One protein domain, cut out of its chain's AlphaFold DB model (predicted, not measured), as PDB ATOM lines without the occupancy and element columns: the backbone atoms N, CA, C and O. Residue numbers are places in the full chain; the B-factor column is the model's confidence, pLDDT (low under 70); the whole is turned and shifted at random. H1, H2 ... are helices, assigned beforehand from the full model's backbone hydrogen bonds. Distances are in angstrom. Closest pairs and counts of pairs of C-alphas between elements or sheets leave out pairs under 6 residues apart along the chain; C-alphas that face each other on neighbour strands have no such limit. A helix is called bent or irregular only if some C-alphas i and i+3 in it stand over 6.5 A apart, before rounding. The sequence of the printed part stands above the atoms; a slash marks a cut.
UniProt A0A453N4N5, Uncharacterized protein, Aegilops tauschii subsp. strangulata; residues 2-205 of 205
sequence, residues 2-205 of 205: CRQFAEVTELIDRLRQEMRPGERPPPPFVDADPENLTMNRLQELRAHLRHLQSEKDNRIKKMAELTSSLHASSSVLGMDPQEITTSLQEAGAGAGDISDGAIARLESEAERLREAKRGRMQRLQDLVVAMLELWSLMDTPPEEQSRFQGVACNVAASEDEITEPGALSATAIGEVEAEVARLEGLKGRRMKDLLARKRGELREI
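What this domain is: This is residues 2 to 205 of the 205 residues of an uncharacterized protein of Aegilops tauschii subsp. strangulata (UniProt A0A453N4N5). Overlapping helices make a long rod: H1 is beside residues 42 to 56 of H2, residues 59 to 76 of H2 pack on H4 and residues 67 to 74 of H2 meet H3, and H5 and H6 pack on H4 with its residues 124 to 135 and 120 to 138. Residues 191 to 205 stick out at one end. The 204 printed residues include six named helices, H1 to H6, and no named strand: all helix, extended, radius of gyration of the C-alphas 30.6 A, spans 118 by 24 by 24 A.

Where its parts are: H1 is residues 2 to 19, from C-alpha 2 at (-76.769, 54.645, 230.392); H2, 39 to 76, 56.0 A; H3, 81 to 91; H4, 100 to 138, 56.6 A; H5, 142 to 156, irregular, C-alphas 147 and 150 being 7.5 A apart; H6, 170 to 201, 46.7 A, to C-alpha 201 at (15.639, 109.299, 212.792).

How they stand to each other: H1 touches H2, closest C-alphas Ile 12 and Leu 49, 5.7 A. H2, H3 and H4 form an up and down bundle, each running against the one before. H4, the hub, touches H2 (Leu 70 to Ala 110, C-alphas 5.2 A), H3, H5 and, at a shallow tilt of 22 degrees, H6. O i to N i+4 pairs are within hydrogen-bond range throughout but for H5: 4 of 11, with 7 of 12 O i to N i+3.

The domain as a whole: The printed part has no cut. Links H1 to H2 and H5 to H6 are long. Residues 2, 22 to 37, 91 to 95 and 205 are under pLDDT 70.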
ATOM      1  N   CYS A   2     -76.779  53.641 231.477       68.75
ATOM      2  CA  CYS A   2     -76.769  54.645 230.392       68.75
ATOM      3  C   CYS A   2     -76.317  56.057 230.813       68.75
ATOM      4  O   CYS A   2     -75.538  56.685 230.109       68.75
ATOM      5  N   ARG A   3     -76.722  56.524 232.005       77.62
ATOM      6  CA  ARG A   3     -76.292  57.826 232.543       77.62
ATOM      7  C   ARG A   3     -74.771  57.935 232.736       77.62
ATOM      8  O   ARG A   3     -74.193  58.936 232.351       77.62
ATOM      9  N   GLN A   4     -74.116  56.892 233.256       78.62
ATOM     10  CA  GLN A   4     -72.659  56.893 233.462       78.62
ATOM     11  C   GLN A   4     -71.888  56.894 232.135       78.62
ATOM     12  O   GLN A   4     -70.823  57.492 232.045       78.62
ATOM     13  N   PHE A   5     -72.416  56.230 231.105       78.06
ATOM     14  CA  PHE A   5     -71.828  56.254 229.764       78.06
ATOM     15  C   PHE A   5     -71.940  57.636 229.118       78.06
ATOM     16  O   PHE A   5     -70.952  58.129 228.574       78.06
ATOM     17  N   ALA A   6     -73.116  58.263 229.214       78.75
ATOM     18  CA  ALA A   6     -73.342  59.612 228.705       78.75
ATOM     19  C   ALA A   6     -72.403  60.622 229.385       78.75
ATOM     20  O   ALA A   6     -71.697  61.350 228.696       78.75
ATOM     21  N   GLU A   7     -72.309  60.580 230.718       84.62
ATOM     22  CA  GLU A   7     -71.430  61.460 231.500       84.62
ATOM     23  C   GLU A   7     -69.946  61.308 231.111       84.62
ATOM     24  O   GLU A   7     -69.256  62.304 230.898       84.62
ATOM     25  N   VAL A   8     -69.437  60.073 230.983       84.19
ATOM     26  CA  VAL A   8     -68.028  59.831 230.615       84.19
ATOM     27  C   VAL A   8     -67.740  60.256 229.173       84.19
ATOM     28  O   VAL A   8     -66.688  60.835 228.914       84.19
ATOM     29  N   THR A   9     -68.664  60.006 228.245       82.12
ATOM     30  CA  THR A   9     -68.493  60.384 226.832       82.12
ATOM     31  C   THR A   9     -68.503  61.902 226.667       82.12
ATOM     32  O   THR A   9     -67.616  62.452 226.027       82.12
ATOM     33  N   GLU A  10     -69.422  62.594 227.344       85.62
ATOM     34  CA  GLU A  10     -69.489  64.059 227.339       85.62
ATOM     35  C   GLU A  10     -68.213  64.693 227.924       85.62
ATOM     36  O   GLU A  10     -67.711  65.690 227.408       85.62
ATOM     37  N   LEU A  11     -67.644  64.108 228.986       87.19
ATOM     38  CA  LEU A  11     -66.358  64.553 229.536       87.19
ATOM     39  C   LEU A  11     -65.194  64.346 228.559       87.19
ATOM     40  O   LEU A  11     -64.343  65.227 228.445       87.19
ATOM     41  N   ILE A  12     -65.157  63.208 227.862       86.94
ATOM     42  CA  ILE A  12     -64.149  62.920 226.832       86.94
ATOM     43  C   ILE A  12     -64.241  63.942 225.695       86.94
ATOM     44  O   ILE A  12     -63.220  64.502 225.297       86.94
ATOM     45  N   ASP A  13     -65.449  64.210 225.200       84.38
ATOM     46  CA  ASP A  13     -65.662  65.138 224.088       84.38
ATOM     47  C   ASP A  13     -65.305  66.576 224.475       84.38
ATOM     48  O   ASP A  13     -64.640  67.266 223.701       84.38
ATOM     49  N   ARG A  14     -65.638  67.004 225.702       85.81
ATOM     50  CA  ARG A  14     -65.198  68.302 226.239       85.81
ATOM     51  C   ARG A  14     -63.676  68.426 226.287       85.81
ATOM     52  O   ARG A  14     -63.134  69.381 225.742       85.81
ATOM     53  N   LEU A  15     -62.981  67.455 226.888       85.31
ATOM     54  CA  LEU A  15     -61.515  67.493 226.994       85.31
ATOM     55  C   LEU A  15     -60.837  67.513 225.621       85.31
ATOM     56  O   LEU A  15     -59.837  68.203 225.435       85.31
ATOM     57  N   ARG A  16     -61.387  66.784 224.646       84.25
ATOM     58  CA  ARG A  16     -60.887  66.803 223.268       84.25
ATOM     59  C   ARG A  16     -61.068  68.162 222.612       84.25
ATOM     60  O   ARG A  16     -60.122  68.650 222.010       84.25
ATOM     61  N   GLN A  17     -62.241  68.775 222.749       82.50
ATOM     62  CA  GLN A  17     -62.498  70.101 222.183       82.50
ATOM     63  C   GLN A  17     -61.608  71.180 222.811       82.50
ATOM     64  O   GLN A  17     -61.141  72.058 222.095       82.50
ATOM     65  N   GLU A  18     -61.329  71.089 224.114       81.19
ATOM     66  CA  GLU A  18     -60.388  71.987 224.796       81.19
ATOM     67  C   GLU A  18     -58.950  71.838 224.272       81.19
ATOM     68  O   GLU A  18     -58.256  72.832 224.084       81.19
ATOM     69  N   MET A  19     -58.492  70.606 224.028       82.25
ATOM     70  CA  MET A  19     -57.125  70.336 223.560       82.25
ATOM     71  C   MET A  19     -56.951  70.477 222.043       82.25
ATOM     72  O   MET A  19     -55.832  70.647 221.563       82.25
ATOM     73  N   ARG A  20     -58.025  70.354 221.263       81.69
ATOM     74  CA  ARG A  20     -57.997  70.373 219.793       81.69
ATOM     75  C   ARG A  20     -59.229  71.093 219.247       81.69
ATOM     76  O   ARG A  20     -60.137  70.459 218.698       81.69
ATOM     77  N   PRO A  21     -59.287  72.426 219.398       71.44
ATOM     78  CA  PRO A  21     -60.406  73.207 218.899       71.44
ATOM     79  C   PRO A  21     -60.494  73.069 217.372       71.44
ATOM     80  O   PRO A  21     -59.571  73.429 216.646       71.44
ATOM     81  N   GLY A  22     -61.611  72.525 216.880       64.00
ATOM     82  CA  GLY A  22     -61.884  72.370 215.445       64.00
ATOM     83  C   GLY A  22     -61.601  70.987 214.847       64.00
ATOM     84  O   GLY A  22     -61.967  70.763 213.692       64.00
ATOM     85  N   GLU A  23     -61.035  70.033 215.600       65.75
ATOM     86  CA  GLU A  23     -61.059  68.628 215.169       65.75
ATOM     87  C   GLU A  23     -62.512  68.136 215.157       65.75
ATOM     88  O   GLU A  23     -63.253  68.312 216.129       65.75
ATOM     89  N   ARG A  24     -62.944  67.532 214.040       59.69
ATOM     90  CA  ARG A  24     -64.285  66.945 213.954       59.69
ATOM     91  C   ARG A  24     -64.391  65.901 215.068       59.69
ATOM     92  O   ARG A  24     -63.592  64.961 215.051       59.69
ATOM     93  N   PRO A  25     -65.342  66.035 216.010       56.66
ATOM     94  CA  PRO A  25     -65.491  65.035 217.047       56.66
ATOM     95  C   PRO A  25     -65.724  63.688 216.354       56.66
ATOM     96  O   PRO A  25     -66.509  63.628 215.395       56.66
ATOM     97  N   PRO A  26     -65.021  62.619 216.766       60.12
ATOM     98  CA  PRO A  26     -65.350  61.292 216.280       60.12
ATOM     99  C   PRO A  26     -66.830  61.013 216.576       60.12
ATOM    100  O   PRO A  26     -67.400  61.639 217.477       60.12
ATOM    101  N   PRO A  27     -67.476  60.109 215.820       59.53
ATOM    102  CA  PRO A  27     -68.850  59.728 216.115       59.53
ATOM    103  C   PRO A  27     -68.971  59.379 217.607       59.53
ATOM    104  O   PRO A  27     -68.040  58.777 218.160       59.53
ATOM    105  N   PRO A  28     -70.059  59.812 218.271       56.31
ATOM    106  CA  PRO A  28     -70.227  59.611 219.701       56.31
ATOM    107  C   PRO A  28     -69.985  58.140 220.034       56.31
ATOM    108  O   PRO A  28     -70.501  57.253 219.362       56.31
ATOM    109  N   PHE A  29     -69.204  57.875 221.087       53.66
ATOM    110  CA  PHE A  29     -68.907  56.505 221.534       53.66
ATOM    111  C   PHE A  29     -70.167  55.684 221.848       53.66
ATOM    112  O   PHE A  29     -70.098  54.458 221.949       53.66
ATOM    113  N   VAL A  30     -71.292  56.372 222.038       53.41
ATOM    114  CA  VAL A  30     -72.613  55.809 222.267       53.41
ATOM    115  C   VAL A  30     -73.315  55.651 220.918       53.41
ATOM    116  O   VAL A  30     -74.137  56.482 220.539       53.41
ATOM    117  N   ASP A  31     -73.034  54.556 220.212       51.88
ATOM    118  CA  ASP A  31     -74.106  53.958 219.419       51.88
ATOM    119  C   ASP A  31     -75.195  53.542 220.412       51.88
ATOM    120  O   ASP A  31     -74.909  52.935 221.449       51.88
ATOM    121  N   ALA A  32     -76.447  53.901 220.130       50.84
ATOM    122  CA  ALA A  32     -77.620  53.576 220.947       50.84
ATOM    123  C   ALA A  32     -77.968  52.069 220.923       50.84
ATOM    124  O   ALA A  32     -79.131  51.692 221.056       50.84
ATOM    125  N   ASP A  33     -76.966  51.218 220.724       56.34
ATOM    126  CA  ASP A  33     -77.094  49.781 220.612       56.34
ATOM    127  C   ASP A  33     -76.925  49.149 222.005       56.34
ATOM    128  O   ASP A  33     -75.867  49.306 222.635       56.34
ATOM    129  N   PRO A  34     -77.947  48.467 222.550       58.75
ATOM    130  CA  PRO A  34     -77.892  47.869 223.884       58.75
ATOM    131  C   PRO A  34     -76.750  46.856 224.070       58.75
ATOM    132  O   PRO A  34     -76.328  46.641 225.208       58.75
ATOM    133  N   GLU A  35     -76.203  46.287 222.990       62.19
ATOM    134  CA  GLU A  35     -75.055  45.368 223.027       62.19
ATOM    135  C   GLU A  35     -73.718  46.061 223.361       62.19
ATOM    136  O   GLU A  35     -72.806  45.428 223.895       62.19
ATOM    137  N   ASN A  36     -73.610  47.379 223.151       60.00
ATOM    138  CA  ASN A  36     -72.402  48.158 223.452       60.00
ATOM    139  C   ASN A  36     -72.324  48.641 224.918       60.00
ATOM    140  O   ASN A  36     -71.278  49.122 225.366       60.00
ATOM    141  N   LEU A  37     -73.393  48.480 225.709       67.25
ATOM    142  CA  LEU A  37     -73.480  48.913 227.115       67.25
ATOM    143  C   LEU A  37     -72.929  47.858 228.095       67.25
ATOM    144  O   LEU A  37     -73.578  47.492 229.077       67.25
ATOM    145  N   THR A  38     -71.711  47.372 227.851       78.94
ATOM    146  CA  THR A  38     -71.048  46.384 228.721       78.94
ATOM    147  C   THR A  38     -70.161  47.037 229.783       78.94
ATOM    148  O   THR A  38     -69.605  48.119 229.593       78.94
ATOM    149  N   MET A  39     -69.961  46.361 230.920       79.75
ATOM    150  CA  MET A  39     -69.051  46.845 231.968       79.75
ATOM    151  C   MET A  39     -67.613  47.035 231.448       79.75
ATOM    152  O   MET A  39     -66.954  48.007 231.818       79.75
ATOM    153  N   ASN A  40     -67.155  46.158 230.549       83.94
ATOM    154  CA  ASN A  40     -65.845  46.269 229.905       83.94
ATOM    155  C   ASN A  40     -65.741  47.559 229.080       83.94
ATOM    156  O   ASN A  40     -64.784  48.314 229.244       83.94
ATOM    157  N   ARG A  41     -66.770  47.892 228.288       82.75
ATOM    158  CA  ARG A  41     -66.793  49.135 227.505       82.75
ATOM    159  C   ARG A  41     -66.759  50.387 228.382       82.75
ATOM    160  O   ARG A  41     -66.062  51.350 228.069       82.75
ATOM    161  N   LEU A  42     -67.458  50.374 229.519       81.38
ATOM    162  CA  LEU A  42     -67.392  51.476 230.485       81.38
ATOM    163  C   LEU A  42     -65.985  51.632 231.085       81.38
ATOM    164  O   LEU A  42     -65.534  52.754 231.324       81.38
ATOM    165  N   GLN A  43     -65.289  50.522 231.345       86.56
ATOM    166  CA  GLN A  43     -63.907  50.542 231.829       86.56
ATOM    167  C   GLN A  43     -62.939  51.095 230.775       86.56
ATOM    168  O   GLN A  43     -62.084  51.906 231.131       86.56
ATOM    169  N   GLU A  44     -63.107  50.734 229.501       87.19
ATOM    170  CA  GLU A  44     -62.340  51.301 228.382       87.19
ATOM    171  C   GLU A  44     -62.522  52.818 228.287       87.19
ATOM    172  O   GLU A  44     -61.537  53.557 228.243       87.19
ATOM    173  N   LEU A  45     -63.768  53.305 228.333       84.56
ATOM    174  CA  LEU A  45     -64.058  54.742 228.308       84.56
ATOM    175  C   LEU A  45     -63.434  55.469 229.505       84.56
ATOM    176  O   LEU A  45     -62.838  56.531 229.349       84.56
ATOM    177  N   ARG A  46     -63.493  54.880 230.703       87.75
ATOM    178  CA  ARG A  46     -62.823  55.436 231.893       87.75
ATOM    179  C   ARG A  46     -61.297  55.428 231.768       87.75
ATOM    180  O   ARG A  46     -60.643  56.333 232.282       87.75
ATOM    181  N   ALA A  47     -60.710  54.420 231.126       89.50
ATOM    182  CA  ALA A  47     -59.277  54.395 230.838       89.50
ATOM    183  C   ALA A  47     -58.893  55.494 229.835       89.50
ATOM    184  O   ALA A  47     -57.933  56.220 230.081       89.50
ATOM    185  N   HIS A  48     -59.692  55.681 228.781       88.12
ATOM    186  CA  HIS A  48     -59.527  56.763 227.810       88.12
ATOM    187  C   HIS A  48     -59.628  58.139 228.479       88.12
ATOM    188  O   HIS A  48     -58.763  58.987 228.279       88.12
ATOM    189  N   LEU A  49     -60.636  58.352 229.329       88.50
ATOM    190  CA  LEU A  49     -60.798  59.601 230.072       88.50
ATOM    191  C   LEU A  49     -59.559  59.915 230.923       88.50
ATOM    192  O   LEU A  49     -59.045  61.029 230.858       88.50
ATOM    193  N   ARG A  50     -59.039  58.926 231.667       93.31
ATOM    194  CA  ARG A  50     -57.803  59.089 232.454       93.31
ATOM    195  C   ARG A  50     -56.597  59.425 231.579       93.31
ATOM    196  O   ARG A  50     -55.768  60.237 231.979       93.31
ATOM    197  N   HIS A  51     -56.502  58.821 230.397       91.81
ATOM    198  CA  HIS A  51     -55.442  59.129 229.444       91.81
ATOM    199  C   HIS A  51     -55.514  60.585 228.960       91.81
ATOM    200  O   HIS A  51     -54.513  61.287 229.050       91.81
ATOM    201  N   LEU A  52     -56.693  61.069 228.552       90.00
ATOM    202  CA  LEU A  52     -56.879  62.460 228.112       90.00
ATOM    203  C   LEU A  52     -56.627  63.472 229.233       90.00
ATOM    204  O   LEU A  52     -56.062  64.532 228.988       90.00
ATOM    205  N   GLN A  53     -57.014  63.150 230.469       92.06
ATOM    206  CA  GLN A  53     -56.687  63.978 231.635       92.06
ATOM    207  C   GLN A  53     -55.169  64.079 231.832       92.06
ATOM    208  O   GLN A  53     -54.643  65.178 231.980       92.06
ATOM    209  N   SER A  54     -54.454  62.951 231.750       93.94
ATOM    210  CA  SER A  54     -52.990  62.948 231.822       93.94
ATOM    211  C   SER A  54     -52.345  63.708 230.660       93.94
ATOM    212  O   SER A  54     -51.325  64.362 230.864       93.94
ATOM    213  N   GLU A  55     -52.897  63.618 229.449       92.38
ATOM    214  CA  GLU A  55     -52.414  64.376 228.293       92.38
ATOM    215  C   GLU A  55     -52.577  65.883 228.521       92.38
ATOM    216  O   GLU A  55     -51.620  66.635 228.340       92.38
ATOM    217  N   LYS A  56     -53.750  66.316 228.997       89.88
ATOM    218  CA  LYS A  56     -54.018  67.711 229.360       89.88
ATOM    219  C   LYS A  56     -53.024  68.227 230.402       89.88
ATOM    220  O   LYS A  56     -52.439  69.290 230.205       89.88
ATOM    221  N   ASP A  57     -52.785  67.466 231.467       92.00
ATOM    222  CA  ASP A  57     -51.822  67.845 232.506       92.00
ATOM    223  C   ASP A  57     -50.398  67.978 231.943       92.00
ATOM    224  O   ASP A  57     -49.670  68.910 232.294       92.00
ATOM    225  N   ASN A  58     -50.000  67.078 231.039       93.69
ATOM    226  CA  ASN A  58     -48.699  67.148 230.373       93.69
ATOM    227  C   ASN A  58     -48.584  68.380 229.465       93.69
ATOM    228  O   ASN A  58     -47.552  69.050 229.483       93.69
ATOM    229  N   ARG A  59     -49.642  68.722 228.716       92.06
ATOM    230  CA  ARG A  59     -49.690  69.933 227.878       92.06
ATOM    231  C   ARG A  59     -49.560  71.204 228.716       92.06
ATOM    232  O   ARG A  59     -48.763  72.073 228.379       92.06
ATOM    233  N   ILE A  60     -50.272  71.283 229.843       89.94
ATOM    234  CA  ILE A  60     -50.185  72.419 230.776       89.94
ATOM    235  C   ILE A  60     -48.757  72.574 231.314       89.94
ATOM    236  O   ILE A  60     -48.208  73.677 231.295       89.94
ATOM    237  N   LYS A  61     -48.129  71.475 231.753       92.94
ATOM    238  CA  LYS A  61     -46.730  71.492 232.215       92.94
ATOM    239  C   LYS A  61     -45.783  71.972 231.119       92.94
ATOM    240  O   LYS A  61     -44.993  72.880 231.357       92.94
ATOM    241  N   LYS A  62     -45.923  71.432 229.906       93.06
ATOM    242  CA  LYS A  62     -45.099  71.812 228.754       93.06
ATOM    243  C   LYS A  62     -45.219  73.302 228.430       93.06
ATOM    244  O   LYS A  62     -44.208  73.963 228.211       93.06
ATOM    245  N   MET A  63     -46.430  73.859 228.442       90.50
ATOM    246  CA  MET A  63     -46.635  75.296 228.233       90.50
ATOM    247  C   MET A  63     -45.970  76.150 229.314       90.50
ATOM    248  O   MET A  63     -45.360  77.174 228.995       90.50
ATOM    249  N   ALA A  64     -46.055  75.733 230.579       90.19
ATOM    250  CA  ALA A  64     -45.412  76.436 231.685       90.19
ATOM    251  C   ALA A  64     -43.876  76.420 231.558       90.19
ATOM    252  O   ALA A  64     -43.226  77.448 231.766       90.19
ATOM    253  N   GLU A  65     -43.297  75.283 231.159       92.88
ATOM    254  CA  GLU A  65     -41.859  75.135 230.901       92.88
ATOM    255  C   GLU A  65     -41.392  76.028 229.744       92.88
ATOM    256  O   GLU A  65     -40.412  76.764 229.883       92.88
ATOM    257  N   LEU A  66     -42.116  76.015 228.620       91.81
ATOM    258  CA  LEU A  66     -41.800  76.851 227.461       91.81
ATOM    259  C   LEU A  66     -41.896  78.340 227.797       91.81
ATOM    260  O   LEU A  66     -40.984  79.097 227.471       91.81
ATOM    261  N   THR A  67     -42.948  78.748 228.510       89.62
ATOM    262  CA  THR A  67     -43.130  80.138 228.962       89.62
ATOM    263  C   THR A  67     -41.983  80.576 229.871       89.62
ATOM    264  O   THR A  67     -41.426  81.659 229.692       89.62
ATOM    265  N   SER A  68     -41.575  79.719 230.810       90.25
ATOM    266  CA  SER A  68     -40.447  79.997 231.709       90.25
ATOM    267  C   SER A  68     -39.129  80.127 230.943       90.25
ATOM    268  O   SER A  68     -38.361  81.060 231.181       90.25
ATOM    269  N   SER A  69     -38.879  79.238 229.977       90.88
ATOM    270  CA  SER A  69     -37.682  79.295 229.130       90.88
ATOM    271  C   SER A  69     -37.653  80.535 228.235       90.88
ATOM    272  O   SER A  69     -36.580  81.103 228.009       90.88
ATOM    273  N   LEU A  70     -38.810  80.950 227.718       91.38
ATOM    274  CA  LEU A  70     -38.964  82.152 226.904       91.38
ATOM    275  C   LEU A  70     -38.665  83.395 227.748       91.38
ATOM    276  O   LEU A  70     -37.857  84.228 227.341       91.38
ATOM    277  N   HIS A  71     -39.230  83.477 228.955       89.56
ATOM    278  CA  HIS A  71     -38.955  84.567 229.890       89.56
ATOM    279  C   HIS A  71     -37.468  84.637 230.271       89.56
ATOM    280  O   HIS A  71     -36.869  85.711 230.232       89.56
ATOM    281  N   ALA A  72     -36.843  83.497 230.586       91.75
ATOM    282  CA  ALA A  72     -35.417  83.435 230.903       91.75
ATOM    283  C   ALA A  72     -34.545  83.941 229.739       91.75
ATOM    284  O   ALA A  72     -33.676  84.789 229.938       91.75
ATOM    285  N   SER A  73     -34.821  83.484 228.514       93.00
ATOM    286  CA  SER A  73     -34.073  83.907 227.319       93.00
ATOM    287  C   SER A  73     -34.268  85.395 227.027       93.00
ATOM    288  O   SER A  73     -33.304  86.112 226.770       93.00
ATOM    289  N   SER A  74     -35.507  85.879 227.134       92.88
ATOM    290  CA  SER A  74     -35.852  87.285 226.904       92.88
ATOM    291  C   SER A  74     -35.189  88.224 227.914       92.88
ATOM    292  O   SER A  74     -34.707  89.292 227.540       92.88
ATOM    293  N   SER A  75     -35.115  87.802 229.183       93.75
ATOM    294  CA  SER A  75     -34.425  88.530 230.252       93.75
ATOM    295  C   SER A  75     -32.942  88.717 229.926       93.75
ATOM    296  O   SER A  75     -32.439  89.839 229.944       93.75
ATOM    297  N   VAL A  76     -32.248  87.644 229.532       95.25
ATOM    298  CA  VAL A  76     -30.825  87.696 229.146       95.25
ATOM    299  C   VAL A  76     -30.604  88.573 227.907       95.25
ATOM    300  O   VAL A  76     -29.644  89.345 227.848       95.25
ATOM    301  N   LEU A  77     -31.514  88.502 226.933       95.19
ATOM    302  CA  LEU A  77     -31.497  89.330 225.722       95.19
ATOM    303  C   LEU A  77     -31.853  90.806 225.976       95.19
ATOM    304  O   LEU A  77     -31.705  91.623 225.061       95.19
ATOM    305  N   GLY A  78     -32.309  91.155 227.183       94.12
ATOM    306  CA  GLY A  78     -32.721  92.508 227.553       94.12
ATOM    307  C   GLY A  78     -33.945  93.003 226.783       94.12
ATOM    308  O   GLY A  78     -33.986  94.173 226.410       94.12
ATOM    309  N   MET A  79     -34.895  92.112 226.482       91.38
ATOM    310  CA  MET A  79     -36.153  92.467 225.811       91.38
ATOM    311  C   MET A  79     -37.125  93.159 226.775       91.38
ATOM    312  O   MET A  79     -37.086  92.922 227.985       91.38
ATOM    313  N   ASP A  80     -38.018  93.993 226.240       87.12
ATOM    314  CA  ASP A  80     -39.035  94.671 227.046       87.12
ATOM    315  C   ASP A  80     -40.092  93.660 227.544       87.12
ATOM    316  O   ASP A  80     -40.611  92.876 226.744       87.12
ATOM    317  N   PRO A  81     -40.473  93.671 228.837       77.62
ATOM    318  CA  PRO A  81     -41.556  92.836 229.364       77.62
ATOM    319  C   PRO A  81     -42.874  92.900 228.571       77.62
ATOM    320  O   PRO A  81     -43.602  91.905 228.502       77.62
ATOM    321  N   GLN A  82     -43.195  94.044 227.964       81.75
ATOM    322  CA  GLN A  82     -44.374  94.220 227.113       81.75
ATOM    323  C   GLN A  82     -44.240  93.473 225.784       81.75
ATOM    324  O   GLN A  82     -45.204  92.852 225.334       81.75
ATOM    325  N   GLU A  83     -43.049  93.473 225.183       81.25
ATOM    326  CA  GLU A  83     -42.757  92.716 223.961       81.25
ATOM    327  C   GLU A  83     -42.912  91.213 224.225       81.25
ATOM    328  O   GLU A  83     -43.622  90.523 223.500       81.25
ATOM    329  N   ILE A  84     -42.368  90.734 225.350       78.00
ATOM    330  CA  ILE A  84     -42.492  89.339 225.799       78.00
ATOM    331  C   ILE A  84     -43.964  88.958 226.000       78.00
ATOM    332  O   ILE A  84     -44.411  87.906 225.546       78.00
ATOM    333  N   THR A  85     -44.727  89.815 226.684       77.50
ATOM    334  CA  THR A  85     -46.150  89.571 226.964       77.50
ATOM    335  C   THR A  85     -46.963  89.507 225.673       77.50
ATOM    336  O   THR A  85     -47.826  88.640 225.540       77.50
ATOM    337  N   THR A  86     -46.658  90.379 224.711       81.00
ATOM    338  CA  THR A  86     -47.316  90.405 223.401       81.00
ATOM    339  C   THR A  86     -46.993  89.138 222.610       81.00
ATOM    340  O   THR A  86     -47.917  88.442 222.194       81.00
ATOM    341  N   SER A  87     -45.715  88.746 222.515       73.19
ATOM    342  CA  SER A  87     -45.309  87.493 221.858       73.19
ATOM    343  C   SER A  87     -45.948  86.257 222.500       73.19
ATOM    344  O   SER A  87     -46.383  85.343 221.801       73.19
ATOM    345  N   LEU A  88     -46.061  86.218 223.832       74.88
ATOM    346  CA  LEU A  88     -46.738  85.129 224.545       74.88
ATOM    347  C   LEU A  88     -48.247  85.096 224.264       74.88
ATOM    348  O   LEU A  88     -48.826  84.014 224.126       74.88
ATOM    349  N   GLN A  89     -48.897  86.258 224.176       77.62
ATOM    350  CA  GLN A  89     -50.308  86.350 223.800       77.62
ATOM    351  C   GLN A  89     -50.533  85.879 222.360       77.62
ATOM    352  O   GLN A  89     -51.421  85.059 222.132       77.62
ATOM    353  N   GLU A  90     -49.696  86.316 221.418       73.12
ATOM    354  CA  GLU A  90     -49.745  85.902 220.009       73.12
ATOM    355  C   GLU A  90     -49.452  84.404 219.827       73.12
ATOM    356  O   GLU A  90     -50.092  83.729 219.015       73.12
ATOM    357  N   ALA A  91     -48.550  83.840 220.636       68.81
ATOM    358  CA  ALA A  91     -48.279  82.404 220.648       68.81
ATOM    359  C   ALA A  91     -49.457  81.574 221.205       68.81
ATOM    360  O   ALA A  91     -49.568  80.387 220.894       68.81
ATOM    361  N   GLY A  92     -50.384  82.187 221.950       65.81
ATOM    362  CA  GLY A  92     -51.552  81.533 222.558       65.81
ATOM    363  C   GLY A  92     -51.400  81.227 224.054       65.81
ATOM    364  O   GLY A  92     -52.339  80.750 224.685       65.81
ATOM    365  N   ALA A  93     -50.259  81.561 224.663       61.38
ATOM    366  CA  ALA A  93     -50.007  81.318 226.084       61.38
ATOM    367  C   ALA A  93     -50.838  82.227 227.014       61.38
ATOM    368  O   ALA A  93     -51.094  81.867 228.161       61.38
ATOM    369  N   GLY A  94     -51.303  83.383 226.527       58.59
ATOM    370  CA  GLY A  94     -52.053  84.358 227.330       58.59
ATOM    371  C   GLY A  94     -53.507  83.985 227.660       58.59
ATOM    372  O   GLY A  94     -54.079  84.574 228.573       58.59
ATOM    373  N   ALA A  95     -54.111  83.025 226.948       61.09
ATOM    374  CA  ALA A  95     -55.544  82.709 227.060       61.09
ATOM    375  C   ALA A  95     -55.850  81.308 227.625       61.09
ATOM    376  O   ALA A  95     -57.007  80.894 227.638       61.09
ATOM    377  N   GLY A  96     -54.833  80.564 228.080       70.31
ATOM    378  CA  GLY A  96     -55.012  79.169 228.504       70.31
ATOM    379  C   GLY A  96     -55.282  78.200 227.345       70.31
ATOM    380  O   GLY A  96     -55.831  77.123 227.568       70.31
ATOM    381  N   ASP A  97     -54.913  78.579 226.117       80.31
ATOM    382  CA  ASP A  97     -54.991  77.718 224.937       80.31
ATOM    383  C   ASP A  97     -53.896  76.642 225.005       80.31
ATOM    384  O   ASP A  97     -52.721  76.930 224.810       80.31
ATOM    385  N   ILE A  98     -54.296  75.400 225.288       84.88
ATOM    386  CA  ILE A  98     -53.421  74.216 225.371       84.88
ATOM    387  C   ILE A  98     -53.443  73.378 224.084       84.88
ATOM    388  O   ILE A  98     -53.139  72.175 224.099       84.88
ATOM    389  N   SER A  99     -53.867  73.985 222.973       86.19
ATOM    390  CA  SER A  99     -53.943  73.298 221.690       86.19
ATOM    391  C   SER A  99     -52.573  72.948 221.122       86.19
ATOM    392  O   SER A  99     -51.567  73.594 221.417       86.19
ATOM    393  N   ASP A 100     -52.538  71.942 220.246       85.31
ATOM    394  CA  ASP A 100     -51.306  71.550 219.547       85.31
ATOM    395  C   ASP A 100     -50.725  72.728 218.745       85.31
ATOM    396  O   ASP A 100     -49.514  72.924 218.695       85.31
ATOM    397  N   GLY A 101     -51.598  73.572 218.181       85.81
ATOM    398  CA  GLY A 101     -51.196  74.791 217.487       85.81
ATOM    399  C   GLY A 101     -50.561  75.831 218.413       85.81
ATOM    400  O   GLY A 101     -49.565  76.440 218.030       85.81
ATOM    401  N   ALA A 102     -51.100  76.034 219.619       87.56
ATOM    402  CA  ALA A 102     -50.518  76.952 220.600       87.56
ATOM    403  C   ALA A 102     -49.162  76.467 221.111       87.56
ATOM    404  O   ALA A 102     -48.209  77.246 221.162       87.56
ATOM    405  N   ILE A 103     -49.048  75.171 221.415       89.31
ATOM    406  CA  ILE A 103     -47.780  74.565 221.831       89.31
ATOM    407  C   ILE A 103     -46.735  74.726 220.721       89.31
ATOM    408  O   ILE A 103     -45.654  75.236 220.997       89.31
ATOM    409  N   ALA A 104     -47.069  74.398 219.469       90.31
ATOM    410  CA  ALA A 104     -46.137  74.517 218.346       90.31
ATOM    411  C   ALA A 104     -45.673  75.965 218.100       90.31
ATOM    412  O   ALA A 104     -44.491  76.205 217.848       90.31
ATOM    413  N   ARG A 105     -46.578  76.952 218.203       89.75
ATOM    414  CA  ARG A 105     -46.211  78.376 218.102       89.75
ATOM    415  C   ARG A 105     -45.270  78.794 219.227       89.75
ATOM    416  O   ARG A 105     -44.276  79.468 218.967       89.75
ATOM    417  N   LEU A 106     -45.556  78.375 220.459       90.25
ATOM    418  CA  LEU A 106     -44.727  78.700 221.615       90.25
ATOM    419  C   LEU A 106     -43.348  78.021 221.547       90.25
ATOM    420  O   LEU A 106     -42.350  78.636 221.911       90.25
ATOM    421  N   GLU A 107     -43.270  76.785 221.046       92.38
ATOM    422  CA  GLU A 107     -42.001  76.098 220.769       92.38
ATOM    423  C   GLU A 107     -41.181  76.830 219.706       92.38
ATOM    424  O   GLU A 107     -39.988  77.057 219.911       92.38
ATOM    425  N   SER A 108     -41.822  77.255 218.613       92.12
ATOM    426  CA  SER A 108     -41.170  78.037 217.560       92.12
ATOM    427  C   SER A 108     -40.613  79.359 218.091       92.12
ATOM    428  O   SER A 108     -39.494  79.733 217.745       92.12
ATOM    429  N   GLU A 109     -41.369  80.067 218.929       90.38
ATOM    430  CA  GLU A 109     -40.923  81.338 219.504       90.38
ATOM    431  C   GLU A 109     -39.802  81.137 220.534       90.38
ATOM    432  O   GLU A 109     -38.825  81.889 220.554       90.38
ATOM    433  N   ALA A 110     -39.889  80.082 221.351       90.81
ATOM    434  CA  ALA A 110     -38.822  79.716 222.272       90.81
ATOM    435  C   ALA A 110     -37.517  79.396 221.524       90.81
ATOM    436  O   ALA A 110     -36.452  79.844 221.949       90.81
ATOM    437  N   GLU A 111     -37.582  78.668 220.406       93.31
ATOM    438  CA  GLU A 111     -36.388  78.372 219.609       93.31
ATOM    439  C   GLU A 111     -35.823  79.619 218.929       93.31
ATOM    440  O   GLU A 111     -34.615  79.844 218.986       93.31
ATOM    441  N   ARG A 112     -36.682  80.497 218.396       93.62
ATOM    442  CA  ARG A 112     -36.260  81.786 217.827       93.62
ATOM    443  C   ARG A 112     -35.448  82.614 218.828       93.62
ATOM    444  O   ARG A 112     -34.424  83.200 218.468       93.62
ATOM    445  N   LEU A 113     -35.882  82.670 220.090       92.81
ATOM    446  CA  LEU A 113     -35.137  83.379 221.133       92.81
ATOM    447  C   LEU A 113     -33.845  82.669 221.532       92.81
ATOM    448  O   LEU A 113     -32.853  83.353 221.784       92.81
ATOM    449  N   ARG A 114     -33.816  81.332 221.561       93.50
ATOM    450  CA  ARG A 114     -32.569  80.586 221.792       93.50
ATOM    451  C   ARG A 114     -31.556  80.828 220.678       93.50
ATOM    452  O   ARG A 114     -30.395  81.101 220.963       93.50
ATOM    453  N   GLU A 115     -31.982  80.829 219.418       95.44
ATOM    454  CA  GLU A 115     -31.125  81.189 218.283       95.44
ATOM    455  C   GLU A 115     -30.585  82.617 218.405       95.44
ATOM    456  O   GLU A 115     -29.383  82.841 218.241       95.44
ATOM    457  N   ALA A 116     -31.442  83.581 218.760       94.88
ATOM    458  CA  ALA A 116     -31.017  84.955 219.002       94.88
ATOM    459  C   ALA A 116     -30.011  85.052 220.165       94.88
ATOM    460  O   ALA A 116     -29.015  85.773 220.055       94.88
ATOM    461  N   LYS A 117     -30.240  84.304 221.254       95.25
ATOM    462  CA  LYS A 117     -29.332  84.197 222.407       95.25
ATOM    463  C   LYS A 117     -27.972  83.655 221.973       95.25
ATOM    464  O   LYS A 117     -26.968  84.323 222.207       95.25
ATOM    465  N   ARG A 118     -27.936  82.518 221.267       95.75
ATOM    466  CA  ARG A 118     -26.704  81.915 220.731       95.75
ATOM    467  C   ARG A 118     -25.952  82.864 219.800       95.75
ATOM    468  O   ARG A 118     -24.747  83.039 219.948       95.75
ATOM    469  N   GLY A 119     -26.655  83.521 218.877       96.56
ATOM    470  CA  GLY A 119     -26.036  84.462 217.942       96.56
ATOM    471  C   GLY A 119     -25.396  85.664 218.643       96.56
ATOM    472  O   GLY A 119     -24.270  86.048 218.328       96.56
ATOM    473  N   ARG A 120     -26.088  86.245 219.632       96.56
ATOM    474  CA  ARG A 120     -25.557  87.360 220.429       96.56
ATOM    475  C   ARG A 120     -24.406  86.942 221.338       96.56
ATOM    476  O   ARG A 120     -23.446  87.695 221.471       96.56
ATOM    477  N   MET A 121     -24.489  85.752 221.918       96.00
ATOM    478  CA  MET A 121     -23.425  85.157 222.717       96.00
ATOM    479  C   MET A 121     -22.151  84.956 221.895       96.00
ATOM    480  O   MET A 121     -21.098  85.430 222.311       96.00
ATOM    481  N   GLN A 122     -22.249  84.340 220.711       96.12
ATOM    482  CA  GLN A 122     -21.093  84.146 219.833       96.12
ATOM    483  C   GLN A 122     -20.446  85.487 219.471       96.12
ATOM    484  O   GLN A 122     -19.241  85.656 219.626       96.12
ATOM    485  N   ARG A 123     -21.257  86.478 219.075       97.00
ATOM    486  CA  ARG A 123     -20.761  87.827 218.769       97.00
ATOM    487  C   ARG A 123     -20.043  88.458 219.960       97.00
ATOM    488  O   ARG A 123     -18.991  89.062 219.781       97.00
ATOM    489  N   LEU A 124     -20.601  88.338 221.165       96.00
ATOM    490  CA  LEU A 124     -19.974  88.857 222.377       96.00
ATOM    491  C   LEU A 124     -18.626  88.177 222.641       96.00
ATOM    492  O   LEU A 124     -17.655  88.864 222.944       96.00
ATOM    493  N   GLN A 125     -18.550  86.853 222.494       95.62
ATOM    494  CA  GLN A 125     -17.309  86.096 222.667       95.62
ATOM    495  C   GLN A 125     -16.242  86.519 221.654       95.62
ATOM    496  O   GLN A 125     -15.114  86.798 222.058       95.62
ATOM    497  N   ASP A 126     -16.602  86.669 220.377       96.62
ATOM    498  CA  ASP A 126     -15.685  87.137 219.329       96.62
ATOM    499  C   ASP A 126     -15.128  88.537 219.649       96.62
ATOM    500  O   ASP A 126     -13.927  88.792 219.528       96.62
ATOM    501  N   LEU A 127     -15.991  89.447 220.116       96.88
ATOM    502  CA  LEU A 127     -15.594  90.795 220.532       96.88
ATOM    503  C   LEU A 127     -14.679  90.781 221.756       96.88
ATOM    504  O   LEU A 127     -13.706  91.532 221.805       96.88
ATOM    505  N   VAL A 128     -14.975  89.930 222.739       95.31
ATOM    506  CA  VAL A 128     -14.139  89.762 223.931       95.31
ATOM    507  C   VAL A 128     -12.763  89.224 223.551       95.31
ATOM    508  O   VAL A 128     -11.767  89.757 224.035       95.31
ATOM    509  N   VAL A 129     -12.677  88.238 222.654       96.31
ATOM    510  CA  VAL A 129     -11.392  87.732 222.141       96.31
ATOM    511  C   VAL A 129     -10.596  88.862 221.486       96.31
ATOM    512  O   VAL A 129      -9.451  89.100 221.872       96.31
ATOM    513  N   ALA A 130     -11.213  89.626 220.580       96.56
ATOM    514  CA  ALA A 130     -10.555  90.760 219.928       96.56
ATOM    515  C   ALA A 130     -10.089  91.830 220.935       96.56
ATOM    516  O   ALA A 130      -8.993  92.381 220.814       96.56
ATOM    517  N   MET A 131     -10.899  92.115 221.957       96.06
ATOM    518  CA  MET A 131     -10.557  93.055 223.024       96.06
ATOM    519  C   MET A 131      -9.354  92.574 223.846       96.06
ATOM    520  O   MET A 131      -8.436  93.359 224.089       96.06
ATOM    521  N   LEU A 132      -9.321  91.291 224.227       94.38
ATOM    522  CA  LEU A 132      -8.208  90.682 224.964       94.38
ATOM    523  C   LEU A 132      -6.904  90.720 224.150       94.38
ATOM    524  O   LEU A 132      -5.851  91.079 224.683       94.38
ATOM    525  N   GLU A 133      -6.972  90.417 222.852       95.44
ATOM    526  CA  GLU A 133      -5.830  90.529 221.937       95.44
ATOM    527  C   GLU A 133      -5.320  91.972 221.836       95.44
ATOM    528  O   GLU A 133      -4.111  92.214 221.891       95.44
ATOM    529  N   LEU A 134      -6.226  92.951 221.730       95.31
ATOM    530  CA  LEU A 134      -5.863  94.368 221.683       95.31
ATOM    531  C   LEU A 134      -5.239  94.845 222.995       95.31
ATOM    532  O   LEU A 134      -4.253  95.579 222.940       95.31
ATOM    533  N   TRP A 135      -5.757  94.425 224.150       94.88
ATOM    534  CA  TRP A 135      -5.140  94.732 225.442       94.88
ATOM    535  C   TRP A 135      -3.731  94.158 225.549       94.88
ATOM    536  O   TRP A 135      -2.820  94.879 225.958       94.88
ATOM    537  N   SER A 136      -3.540  92.902 225.129       93.38
ATOM    538  CA  SER A 136      -2.221  92.264 225.107       93.38
ATOM    539  C   SER A 136      -1.261  92.963 224.146       93.38
ATOM    540  O   SER A 136      -0.083  93.090 224.454       93.38
ATOM    541  N   LEU A 137      -1.736  93.404 222.981       94.06
ATOM    542  CA  LEU A 137      -0.905  94.074 221.979       94.06
ATOM    543  C   LEU A 137      -0.525  95.503 222.390       94.06
ATOM    544  O   LEU A 137       0.508  96.022 221.967       94.06
ATOM    545  N   MET A 138      -1.395  96.170 223.147       92.81
ATOM    546  CA  MET A 138      -1.256  97.581 223.512       92.81
ATOM    547  C   MET A 138      -0.678  97.795 224.911       92.81
ATOM    548  O   MET A 138      -0.546  98.959 225.313       92.81
ATOM    549  N   ASP A 139      -0.353  96.712 225.621       91.06
ATOM    550  CA  ASP A 139       0.022  96.709 227.036       91.06
ATOM    551  C   ASP A 139      -0.982  97.523 227.877       91.06
ATOM    552  O   ASP A 139      -0.608  98.404 228.656       91.06
ATOM    553  N   THR A 140      -2.285  97.301 227.650       89.62
ATOM    554  CA  THR A 140      -3.348  98.064 228.322       89.62
ATOM    555  C   THR A 140      -3.319  97.780 229.827       89.62
ATOM    556  O   THR A 140      -3.377  96.611 230.216       89.62
ATOM    557  N   PRO A 141      -3.264  98.807 230.692       90.56
ATOM    558  CA  PRO A 141      -3.110  98.609 232.129       90.56
ATOM    559  C   PRO A 141      -4.364  97.977 232.770       90.56
ATOM    560  O   PRO A 141      -5.480  98.240 232.308       90.56
ATOM    561  N   PRO A 142      -4.228  97.162 233.838       88.25
ATOM    562  CA  PRO A 142      -5.349  96.461 234.479       88.25
ATOM    563  C   PRO A 142      -6.488  97.374 234.945       88.25
ATOM    564  O   PRO A 142      -7.651  96.970 234.932       88.25
ATOM    565  N   GLU A 143      -6.176  98.613 235.325       89.81
ATOM    566  CA  GLU A 143      -7.155  99.614 235.745       89.81
ATOM    567  C   GLU A 143      -8.139  99.936 234.611       89.81
ATOM    568  O   GLU A 143      -9.343 100.024 234.852       89.81
ATOM    569  N   GLU A 144      -7.649 100.029 233.368       86.62
ATOM    570  CA  GLU A 144      -8.485 100.220 232.175       86.62
ATOM    571  C   GLU A 144      -9.273  98.949 231.817       86.62
ATOM    572  O   GLU A 144     -10.411  99.043 231.359       86.62
ATOM    573  N   GLN A 145      -8.710  97.761 232.072       89.88
ATOM    574  CA  GLN A 145      -9.374  96.478 231.802       89.88
ATOM    575  C   GLN A 145     -10.501  96.165 232.800       89.88
ATOM    576  O   GLN A 145     -11.448  95.452 232.462       89.88
ATOM    577  N   SER A 146     -10.411  96.690 234.029       88.56
ATOM    578  CA  SER A 146     -11.300  96.361 235.156       88.56
ATOM    579  C   SER A 146     -12.791  96.477 234.821       88.56
ATOM    580  O   SER A 146     -13.583  95.622 235.218       88.56
ATOM    581  N   ARG A 147     -13.164  97.476 234.010       87.56
ATOM    582  CA  ARG A 147     -14.546  97.721 233.575       87.56
ATOM    583  C   ARG A 147     -15.156  96.545 232.804       87.56
ATOM    584  O   ARG A 147     -16.364  96.348 232.868       87.56
ATOM    585  N   PHE A 148     -14.341  95.777 232.089       91.25
ATOM    586  CA  PHE A 148     -14.795  94.716 231.189       91.25
ATOM    587  C   PHE A 148     -14.482  93.305 231.701       91.25
ATOM    588  O   PHE A 148     -14.807  92.334 231.024       91.25
ATOM    589  N   GLN A 149     -13.912  93.157 232.904       85.69
ATOM    590  CA  GLN A 149     -13.576  91.840 233.467       85.69
ATOM    591  C   GLN A 149     -14.797  90.922 233.617       85.69
ATOM    592  O   GLN A 149     -14.702  89.735 233.315       85.69
ATOM    593  N   GLY A 150     -15.949  91.474 234.016       84.44
ATOM    594  CA  GLY A 150     -17.199  90.713 234.145       84.44
ATOM    595  C   GLY A 150     -17.776  90.229 232.812       84.44
ATOM    596  O   GLY A 150     -18.548  89.286 232.784       84.44
ATOM    597  N   VAL A 151     -17.386  90.839 231.690       86.06
ATOM    598  CA  VAL A 151     -17.748  90.343 230.355       86.06
ATOM    599  C   VAL A 151     -16.653  89.421 229.815       86.06
ATOM    600  O   VAL A 151     -16.940  88.443 229.131       86.06
ATOM    601  N   ALA A 152     -15.394  89.683 230.170       84.25
ATOM    602  CA  ALA A 152     -14.255  88.870 229.767       84.25
ATOM    603  C   ALA A 152     -14.339  87.426 230.287       84.25
ATOM    604  O   ALA A 152     -13.926  86.505 229.584       84.25
ATOM    605  N   CYS A 153     -14.922  87.195 231.470       83.69
ATOM    606  CA  CYS A 153     -15.141  85.836 231.976       83.69
ATOM    607  C   CYS A 153     -16.137  85.018 231.136       83.69
ATOM    608  O   CYS A 153     -16.079  83.791 231.160       83.69
ATOM    609  N   ASN A 154     -16.979  85.670 230.328       85.56
ATOM    610  CA  ASN A 154     -17.980  84.996 229.497       85.56
ATOM    611  C   ASN A 154     -17.402  84.430 228.188       85.56
ATOM    612  O   ASN A 154     -18.116  83.761 227.440       85.56
ATOM    613  N   VAL A 155     -16.106  84.647 227.917       86.88
ATOM    614  CA  VAL A 155     -15.426  84.181 226.695       86.88
ATOM    615  C   VAL A 155     -15.546  82.670 226.476       86.88
ATOM    616  O   VAL A 155     -15.633  82.221 225.340       86.88
ATOM    617  N   ALA A 156     -15.579  81.894 227.561       86.50
ATOM    618  CA  ALA A 156     -15.693  80.436 227.537       86.50
ATOM    619  C   ALA A 156     -17.000  79.925 228.164       86.50
ATOM    620  O   ALA A 156     -17.151  78.717 228.338       86.50
ATOM    621  N   ALA A 157     -17.923  80.826 228.521       90.06
ATOM    622  CA  ALA A 157     -19.220  80.435 229.055       90.06
ATOM    623  C   ALA A 157     -20.011  79.648 228.002       90.06
ATOM    624  O   ALA A 157     -19.890  79.892 226.800       90.06
ATOM    625  N   SER A 158     -20.829  78.714 228.464       91.75
ATOM    626  CA  SER A 158     -21.849  78.009 227.693       91.75
ATOM    627  C   SER A 158     -23.175  78.779 227.689       91.75
ATOM    628  O   SER A 158     -23.372  79.727 228.453       91.75
ATOM    629  N   GLU A 159     -24.104  78.383 226.811       89.31
ATOM    630  CA  GLU A 159     -25.410  79.048 226.686       89.31
ATOM    631  C   GLU A 159     -26.166  79.078 228.024       89.31
ATOM    632  O   GLU A 159     -26.783  80.091 228.361       89.31
ATOM    633  N   ASP A 160     -26.097  77.992 228.794       89.62
ATOM    634  CA  ASP A 160     -26.803  77.842 230.068       89.62
ATOM    635  C   ASP A 160     -26.165  78.641 231.213       89.62
ATOM    636  O   ASP A 160     -26.843  78.962 232.186       89.62
ATOM    637  N   GLU A 161     -24.884  79.000 231.099       91.19
ATOM    638  CA  GLU A 161     -24.172  79.783 232.117       91.19
ATOM    639  C   GLU A 161     -24.507  81.278 232.032       91.19
ATOM    640  O   GLU A 161     -24.518  81.971 233.051       91.19
ATOM    641  N   ILE A 162     -24.872  81.780 230.846       91.06
ATOM    642  CA  ILE A 162     -25.294  83.175 230.671       91.06
ATOM    643  C   ILE A 162     -26.770  83.316 231.062       91.06
ATOM    644  O   ILE A 162     -27.684  83.084 230.258       91.06
ATOM    645  N   THR A 163     -26.988  83.707 232.317       92.12
ATOM    646  CA  THR A 163     -28.318  83.839 232.947       92.12
ATOM    647  C   THR A 163     -28.636  85.254 233.428       92.12
ATOM    648  O   THR A 163     -29.782  85.554 233.769       92.12
ATOM    649  N   GLU A 164     -27.646  86.140 233.432       92.19
ATOM    650  CA  GLU A 164     -27.774  87.496 233.953       92.19
ATOM    651  C   GLU A 164     -28.688  88.348 233.051       92.19
ATOM    652  O   GLU A 164     -28.503  88.381 231.826       92.19
ATOM    653  N   PRO A 165     -29.676  89.063 233.625       93.19
ATOM    654  CA  PRO A 165     -30.551  89.938 232.857       93.19
ATOM    655  C   PRO A 165     -29.764  90.991 232.073       93.19
ATOM    656  O   PRO A 165     -28.926  91.702 232.624       93.19
ATOM    657  N   GLY A 166     -30.049  91.106 230.778       93.75
ATOM    658  CA  GLY A 166     -29.426  92.085 229.891       93.75
ATOM    659  C   GLY A 166     -27.964  91.814 229.525       93.75
ATOM    660  O   GLY A 166     -27.391  92.630 228.798       93.75
ATOM    661  N   ALA A 167     -27.368  90.691 229.945       93.75
ATOM    662  CA  ALA A 167     -25.982  90.346 229.605       93.75
ATOM    663  C   ALA A 167     -25.739  90.226 228.092       93.75
ATOM    664  O   ALA A 167     -24.648  90.527 227.614       93.75
ATOM    665  N   LEU A 168     -26.770  89.851 227.325       95.75
ATOM    666  CA  LEU A 168     -26.752  89.810 225.859       95.75
ATOM    667  C   LEU A 168     -27.679  90.871 225.251       95.75
ATOM    668  O   LEU A 168     -28.212  90.695 224.151       95.75
ATOM    669  N   SER A 169     -27.918  91.971 225.964       95.88
ATOM    670  CA  SER A 169     -28.652  93.111 225.415       95.88
ATOM    671  C   SER A 169     -27.857  93.805 224.309       95.88
ATOM    672  O   SER A 169     -26.628  93.733 224.247       95.88
ATOM    673  N   ALA A 170     -28.566  94.519 223.432       95.25
ATOM    674  CA  ALA A 170     -27.923  95.337 222.405       95.25
ATOM    675  C   ALA A 170     -26.993  96.397 223.023       95.25
ATOM    676  O   ALA A 170     -25.923  96.657 222.484       95.25
ATOM    677  N   THR A 171     -27.376  96.956 224.175       94.69
ATOM    678  CA  THR A 171     -26.553  97.908 224.930       94.69
ATOM    679  C   THR A 171     -25.264  97.260 225.428       94.69
ATOM    680  O   THR A 171     -24.193  97.794 225.162       94.69
ATOM    681  N   ALA A 172     -25.347  96.093 226.080       93.19
ATOM    682  CA  ALA A 172     -24.172  95.394 226.606       93.19
ATOM    683  C   ALA A 172     -23.165  95.045 225.499       93.19
ATOM    684  O   ALA A 172     -21.975  95.323 225.631       93.19
ATOM    685  N   ILE A 173     -23.646  94.508 224.373       95.94
ATOM    686  CA  ILE A 173     -22.796  94.214 223.209       95.94
ATOM    687  C   ILE A 173     -22.199  95.506 222.639       95.94
ATOM    688  O   ILE A 173     -20.997  95.565 222.385       95.94
ATOM    689  N   GLY A 174     -23.010  96.557 222.492       96.62
ATOM    690  CA  GLY A 174     -22.564  97.850 221.976       96.62
ATOM    691  C   GLY A 174     -21.469  98.508 222.822       96.62
ATOM    692  O   GLY A 174     -20.586  99.164 222.272       96.62
ATOM    693  N   GLU A 175     -21.471  98.309 224.143       95.12
ATOM    694  CA  GLU A 175     -20.396  98.799 225.016       95.12
ATOM    695  C   GLU A 175     -19.051  98.117 224.734       95.12
ATOM    696  O   GLU A 175     -18.023  98.796 224.683       95.12
ATOM    697  N   VAL A 176     -19.053  96.800 224.507       95.69
ATOM    698  CA  VAL A 176     -17.835  96.049 224.159       95.69
ATOM    699  C   VAL A 176     -17.348  96.435 222.764       95.69
ATOM    700  O   VAL A 176     -16.156  96.664 222.565       95.69
ATOM    701  N   GLU A 177     -18.260  96.588 221.802       97.25
ATOM    702  CA  GLU A 177     -17.924  97.047 220.446       97.25
ATOM    703  C   GLU A 177     -17.275  98.429 220.446       97.25
ATOM    704  O   GLU A 177     -16.268  98.650 219.768       97.25
ATOM    705  N   ALA A 178     -17.828  99.357 221.228       96.62
ATOM    706  CA  ALA A 178     -17.276 100.695 221.366       96.62
ATOM    707  C   ALA A 178     -15.859 100.666 221.960       96.62
ATOM    708  O   ALA A 178     -14.997 101.436 221.524       96.62
ATOM    709  N   GLU A 179     -15.595  99.773 222.915       95.12
ATOM    710  CA  GLU A 179     -14.263  99.611 223.495       95.12
ATOM    711  C   GLU A 179     -13.263  99.019 222.500       95.12
ATOM    712  O   GLU A 179     -12.168  99.566 222.341       95.12
ATOM    713  N   VAL A 180     -13.644  97.972 221.763       96.69
ATOM    714  CA  VAL A 180     -12.806  97.410 220.690       96.69
ATOM    715  C   VAL A 180     -12.457  98.502 219.673       96.69
ATOM    716  O   VAL A 180     -11.279  98.735 219.397       96.69
ATOM    717  N   ALA A 181     -13.447  99.263 219.197       97.25
ATOM    718  CA  ALA A 181     -13.222 100.359 218.252       97.25
ATOM    719  C   ALA A 181     -12.301 101.457 218.824       97.25
ATOM    720  O   ALA A 181     -11.435 101.998 218.119       97.25
ATOM    721  N   ARG A 182     -12.442 101.786 220.115       95.75
ATOM    722  CA  ARG A 182     -11.566 102.744 220.808       95.75
ATOM    723  C   ARG A 182     -10.113 102.258 220.820       95.75
ATOM    724  O   ARG A 182      -9.211 103.049 220.504       95.75
ATOM    725  N   LEU A 183      -9.888 100.986 221.159       95.12
ATOM    726  CA  LEU A 183      -8.565 100.351 221.207       95.12
ATOM    727  C   LEU A 183      -7.926 100.265 219.818       95.12
ATOM    728  O   LEU A 183      -6.754 100.618 219.658       95.12
ATOM    729  N   GLU A 184      -8.690  99.895 218.790       96.19
ATOM    730  CA  GLU A 184      -8.218  99.892 217.402       96.19
ATOM    731  C   GLU A 184      -7.792 101.287 216.933       96.19
ATOM    732  O   GLU A 184      -6.718 101.460 216.341       96.19
ATOM    733  N   GLY A 185      -8.587 102.310 217.256       95.38
ATOM    734  CA  GLY A 185      -8.242 103.700 216.976       95.38
ATOM    735  C   GLY A 185      -6.954 104.136 217.685       95.38
ATOM    736  O   GLY A 185      -6.121 104.832 217.094       95.38
ATOM    737  N   LEU A 186      -6.757 103.713 218.939       93.44
ATOM    738  CA  LEU A 186      -5.537 103.994 219.699       93.44
ATOM    739  C   LEU A 186      -4.313 103.292 219.095       93.44
ATOM    740  O   LEU A 186      -3.273 103.936 218.924       93.44
ATOM    741  N   LYS A 187      -4.451 102.020 218.703       94.25
ATOM    742  CA  LYS A 187      -3.423 101.249 217.984       94.25
ATOM    743  C   LYS A 187      -2.987 101.971 216.711       94.25
ATOM    744  O   LYS A 187      -1.794 102.180 216.488       94.25
ATOM    745  N   GLY A 188      -3.952 102.426 215.909       93.62
ATOM    746  CA  GLY A 188      -3.688 103.170 214.678       93.62
ATOM    747  C   GLY A 188      -2.924 104.478 214.910       93.62
ATOM    748  O   GLY A 188      -2.004 104.794 214.152       93.62
ATOM    749  N   ARG A 189      -3.257 105.230 215.970       93.38
ATOM    750  CA  ARG A 189      -2.530 106.458 216.343       93.38
ATOM    751  C   ARG A 189      -1.090 106.162 216.767       93.38
ATOM    752  O   ARG A 189      -0.173 106.739 216.189       93.38
ATOM    753  N   ARG A 190      -0.879 105.199 217.676       92.19
ATOM    754  CA  ARG A 190       0.474 104.805 218.121       92.19
ATOM    755  C   ARG A 190       1.353 104.350 216.954       92.19
ATOM    756  O   ARG A 190       2.513 104.746 216.874       92.19
ATOM    757  N   MET A 191       0.799 103.574 216.020       93.25
ATOM    758  CA  MET A 191       1.526 103.131 214.827       93.25
ATOM    759  C   MET A 191       1.969 104.313 213.950       93.25
ATOM    760  O   MET A 191       3.114 104.366 213.503       93.25
ATOM    761  N   LYS A 192       1.085 105.295 213.725       94.06
ATOM    762  CA  LYS A 192       1.423 106.505 212.960       94.06
ATOM    763  C   LYS A 192       2.552 107.299 213.618       94.06
ATOM    764  O   LYS A 192       3.469 107.724 212.912       94.06
ATOM    765  N   ASP A 193       2.512 107.447 214.939       93.19
ATOM    766  CA  ASP A 193       3.534 108.174 215.697       93.19
ATOM    767  C   ASP A 193       4.893 107.464 215.645       93.19
ATOM    768  O   ASP A 193       5.917 108.104 215.398       93.19
ATOM    769  N   LEU A 194       4.909 106.135 215.796       93.06
ATOM    770  CA  LEU A 194       6.120 105.318 215.662       93.06
ATOM    771  C   LEU A 194       6.746 105.456 214.269       93.06
ATOM    772  O   LEU A 194       7.948 105.703 214.151       93.06
ATOM    773  N   LEU A 195       5.933 105.363 213.214       94.38
ATOM    774  CA  LEU A 195       6.401 105.544 211.839       94.38
ATOM    775  C   LEU A 195       6.950 106.956 211.602       94.38
ATOM    776  O   LEU A 195       7.963 107.115 210.921       94.38
ATOM    777  N   ALA A 196       6.308 107.989 212.153       93.12
ATOM    778  CA  ALA A 196       6.782 109.365 212.032       93.12
ATOM    779  C   ALA A 196       8.141 109.568 212.716       93.12
ATOM    780  O   ALA A 196       9.027 110.174 212.109       93.12
ATOM    781  N   ARG A 197       8.327 109.011 213.921       91.81
ATOM    782  CA  ARG A 197       9.605 109.045 214.651       91.81
ATOM    783  C   ARG A 197      10.713 108.335 213.880       91.81
ATOM    784  O   ARG A 197      11.745 108.942 213.618       91.81
ATOM    785  N   LYS A 198      10.457 107.115 213.395       92.56
ATOM    786  CA  LYS A 198      11.431 106.347 212.598       92.56
ATOM    787  C   LYS A 198      11.848 107.065 211.312       92.56
ATOM    788  O   LYS A 198      13.022 107.074 210.967       92.56
ATOM    789  N   ARG A 199      10.910 107.724 210.619       90.44
ATOM    790  CA  ARG A 199      11.232 108.572 209.453       90.44
ATOM    791  C   ARG A 199      12.000 109.847 209.815       90.44
ATOM    792  O   ARG A 199      12.617 110.437 208.935       90.44
ATOM    793  N   GLY A 200      11.874 110.343 211.043       89.94
ATOM    794  CA  GLY A 200      12.694 111.442 211.559       89.94
ATOM    795  C   GLY A 200      14.135 110.987 211.756       89.94
ATOM    796  O   GLY A 200      15.022 111.539 211.122       89.94
ATOM    797  N   GLU A 201      14.325 109.904 212.513       91.00
ATOM    798  CA  GLU A 201      15.639 109.299 212.792       91.00
ATOM    799  C   GLU A 201      16.417 108.983 211.500       91.00
ATOM    800  O   GLU A 201      17.591 109.309 211.388       91.00
ATOM    801  N   LEU A 202      15.754 108.420 210.482       88.88
ATOM    802  CA  LEU A 202      16.382 108.122 209.185       88.88
ATOM    803  C   LEU A 202      16.757 109.358 208.354       88.88
ATOM    804  O   LEU A 202      17.531 109.225 207.416       88.88
ATOM    805  N   ARG A 203      16.181 110.534 208.636       82.25
ATOM    806  CA  ARG A 203      16.544 111.796 207.963       82.25
ATOM    807  C   ARG A 203      17.714 112.512 208.641       82.25
ATOM    808  O   ARG A 203      18.235 113.459 208.065       82.25
ATOM    809  N   GLU A 204      18.078 112.093 209.850       77.31
ATOM    810  CA  GLU A 204      19.200 112.632 210.629       77.31
ATOM    811  C   GLU A 204      20.497 111.814 210.452       77.31
ATOM    812  O   GLU A 204      21.531 112.193 211.003       77.31
ATOM    813  N   ILE A 205      20.446 110.720 209.676       62.62
ATOM    814  CA  ILE A 205      21.580 109.875 209.250       62.62
ATOM    815  C   ILE A 205      21.997 110.270 207.832       62.62
ATOM    816  O   ILE A 205      23.221 110.366 207.592       62.62
TER     817      ILE A 205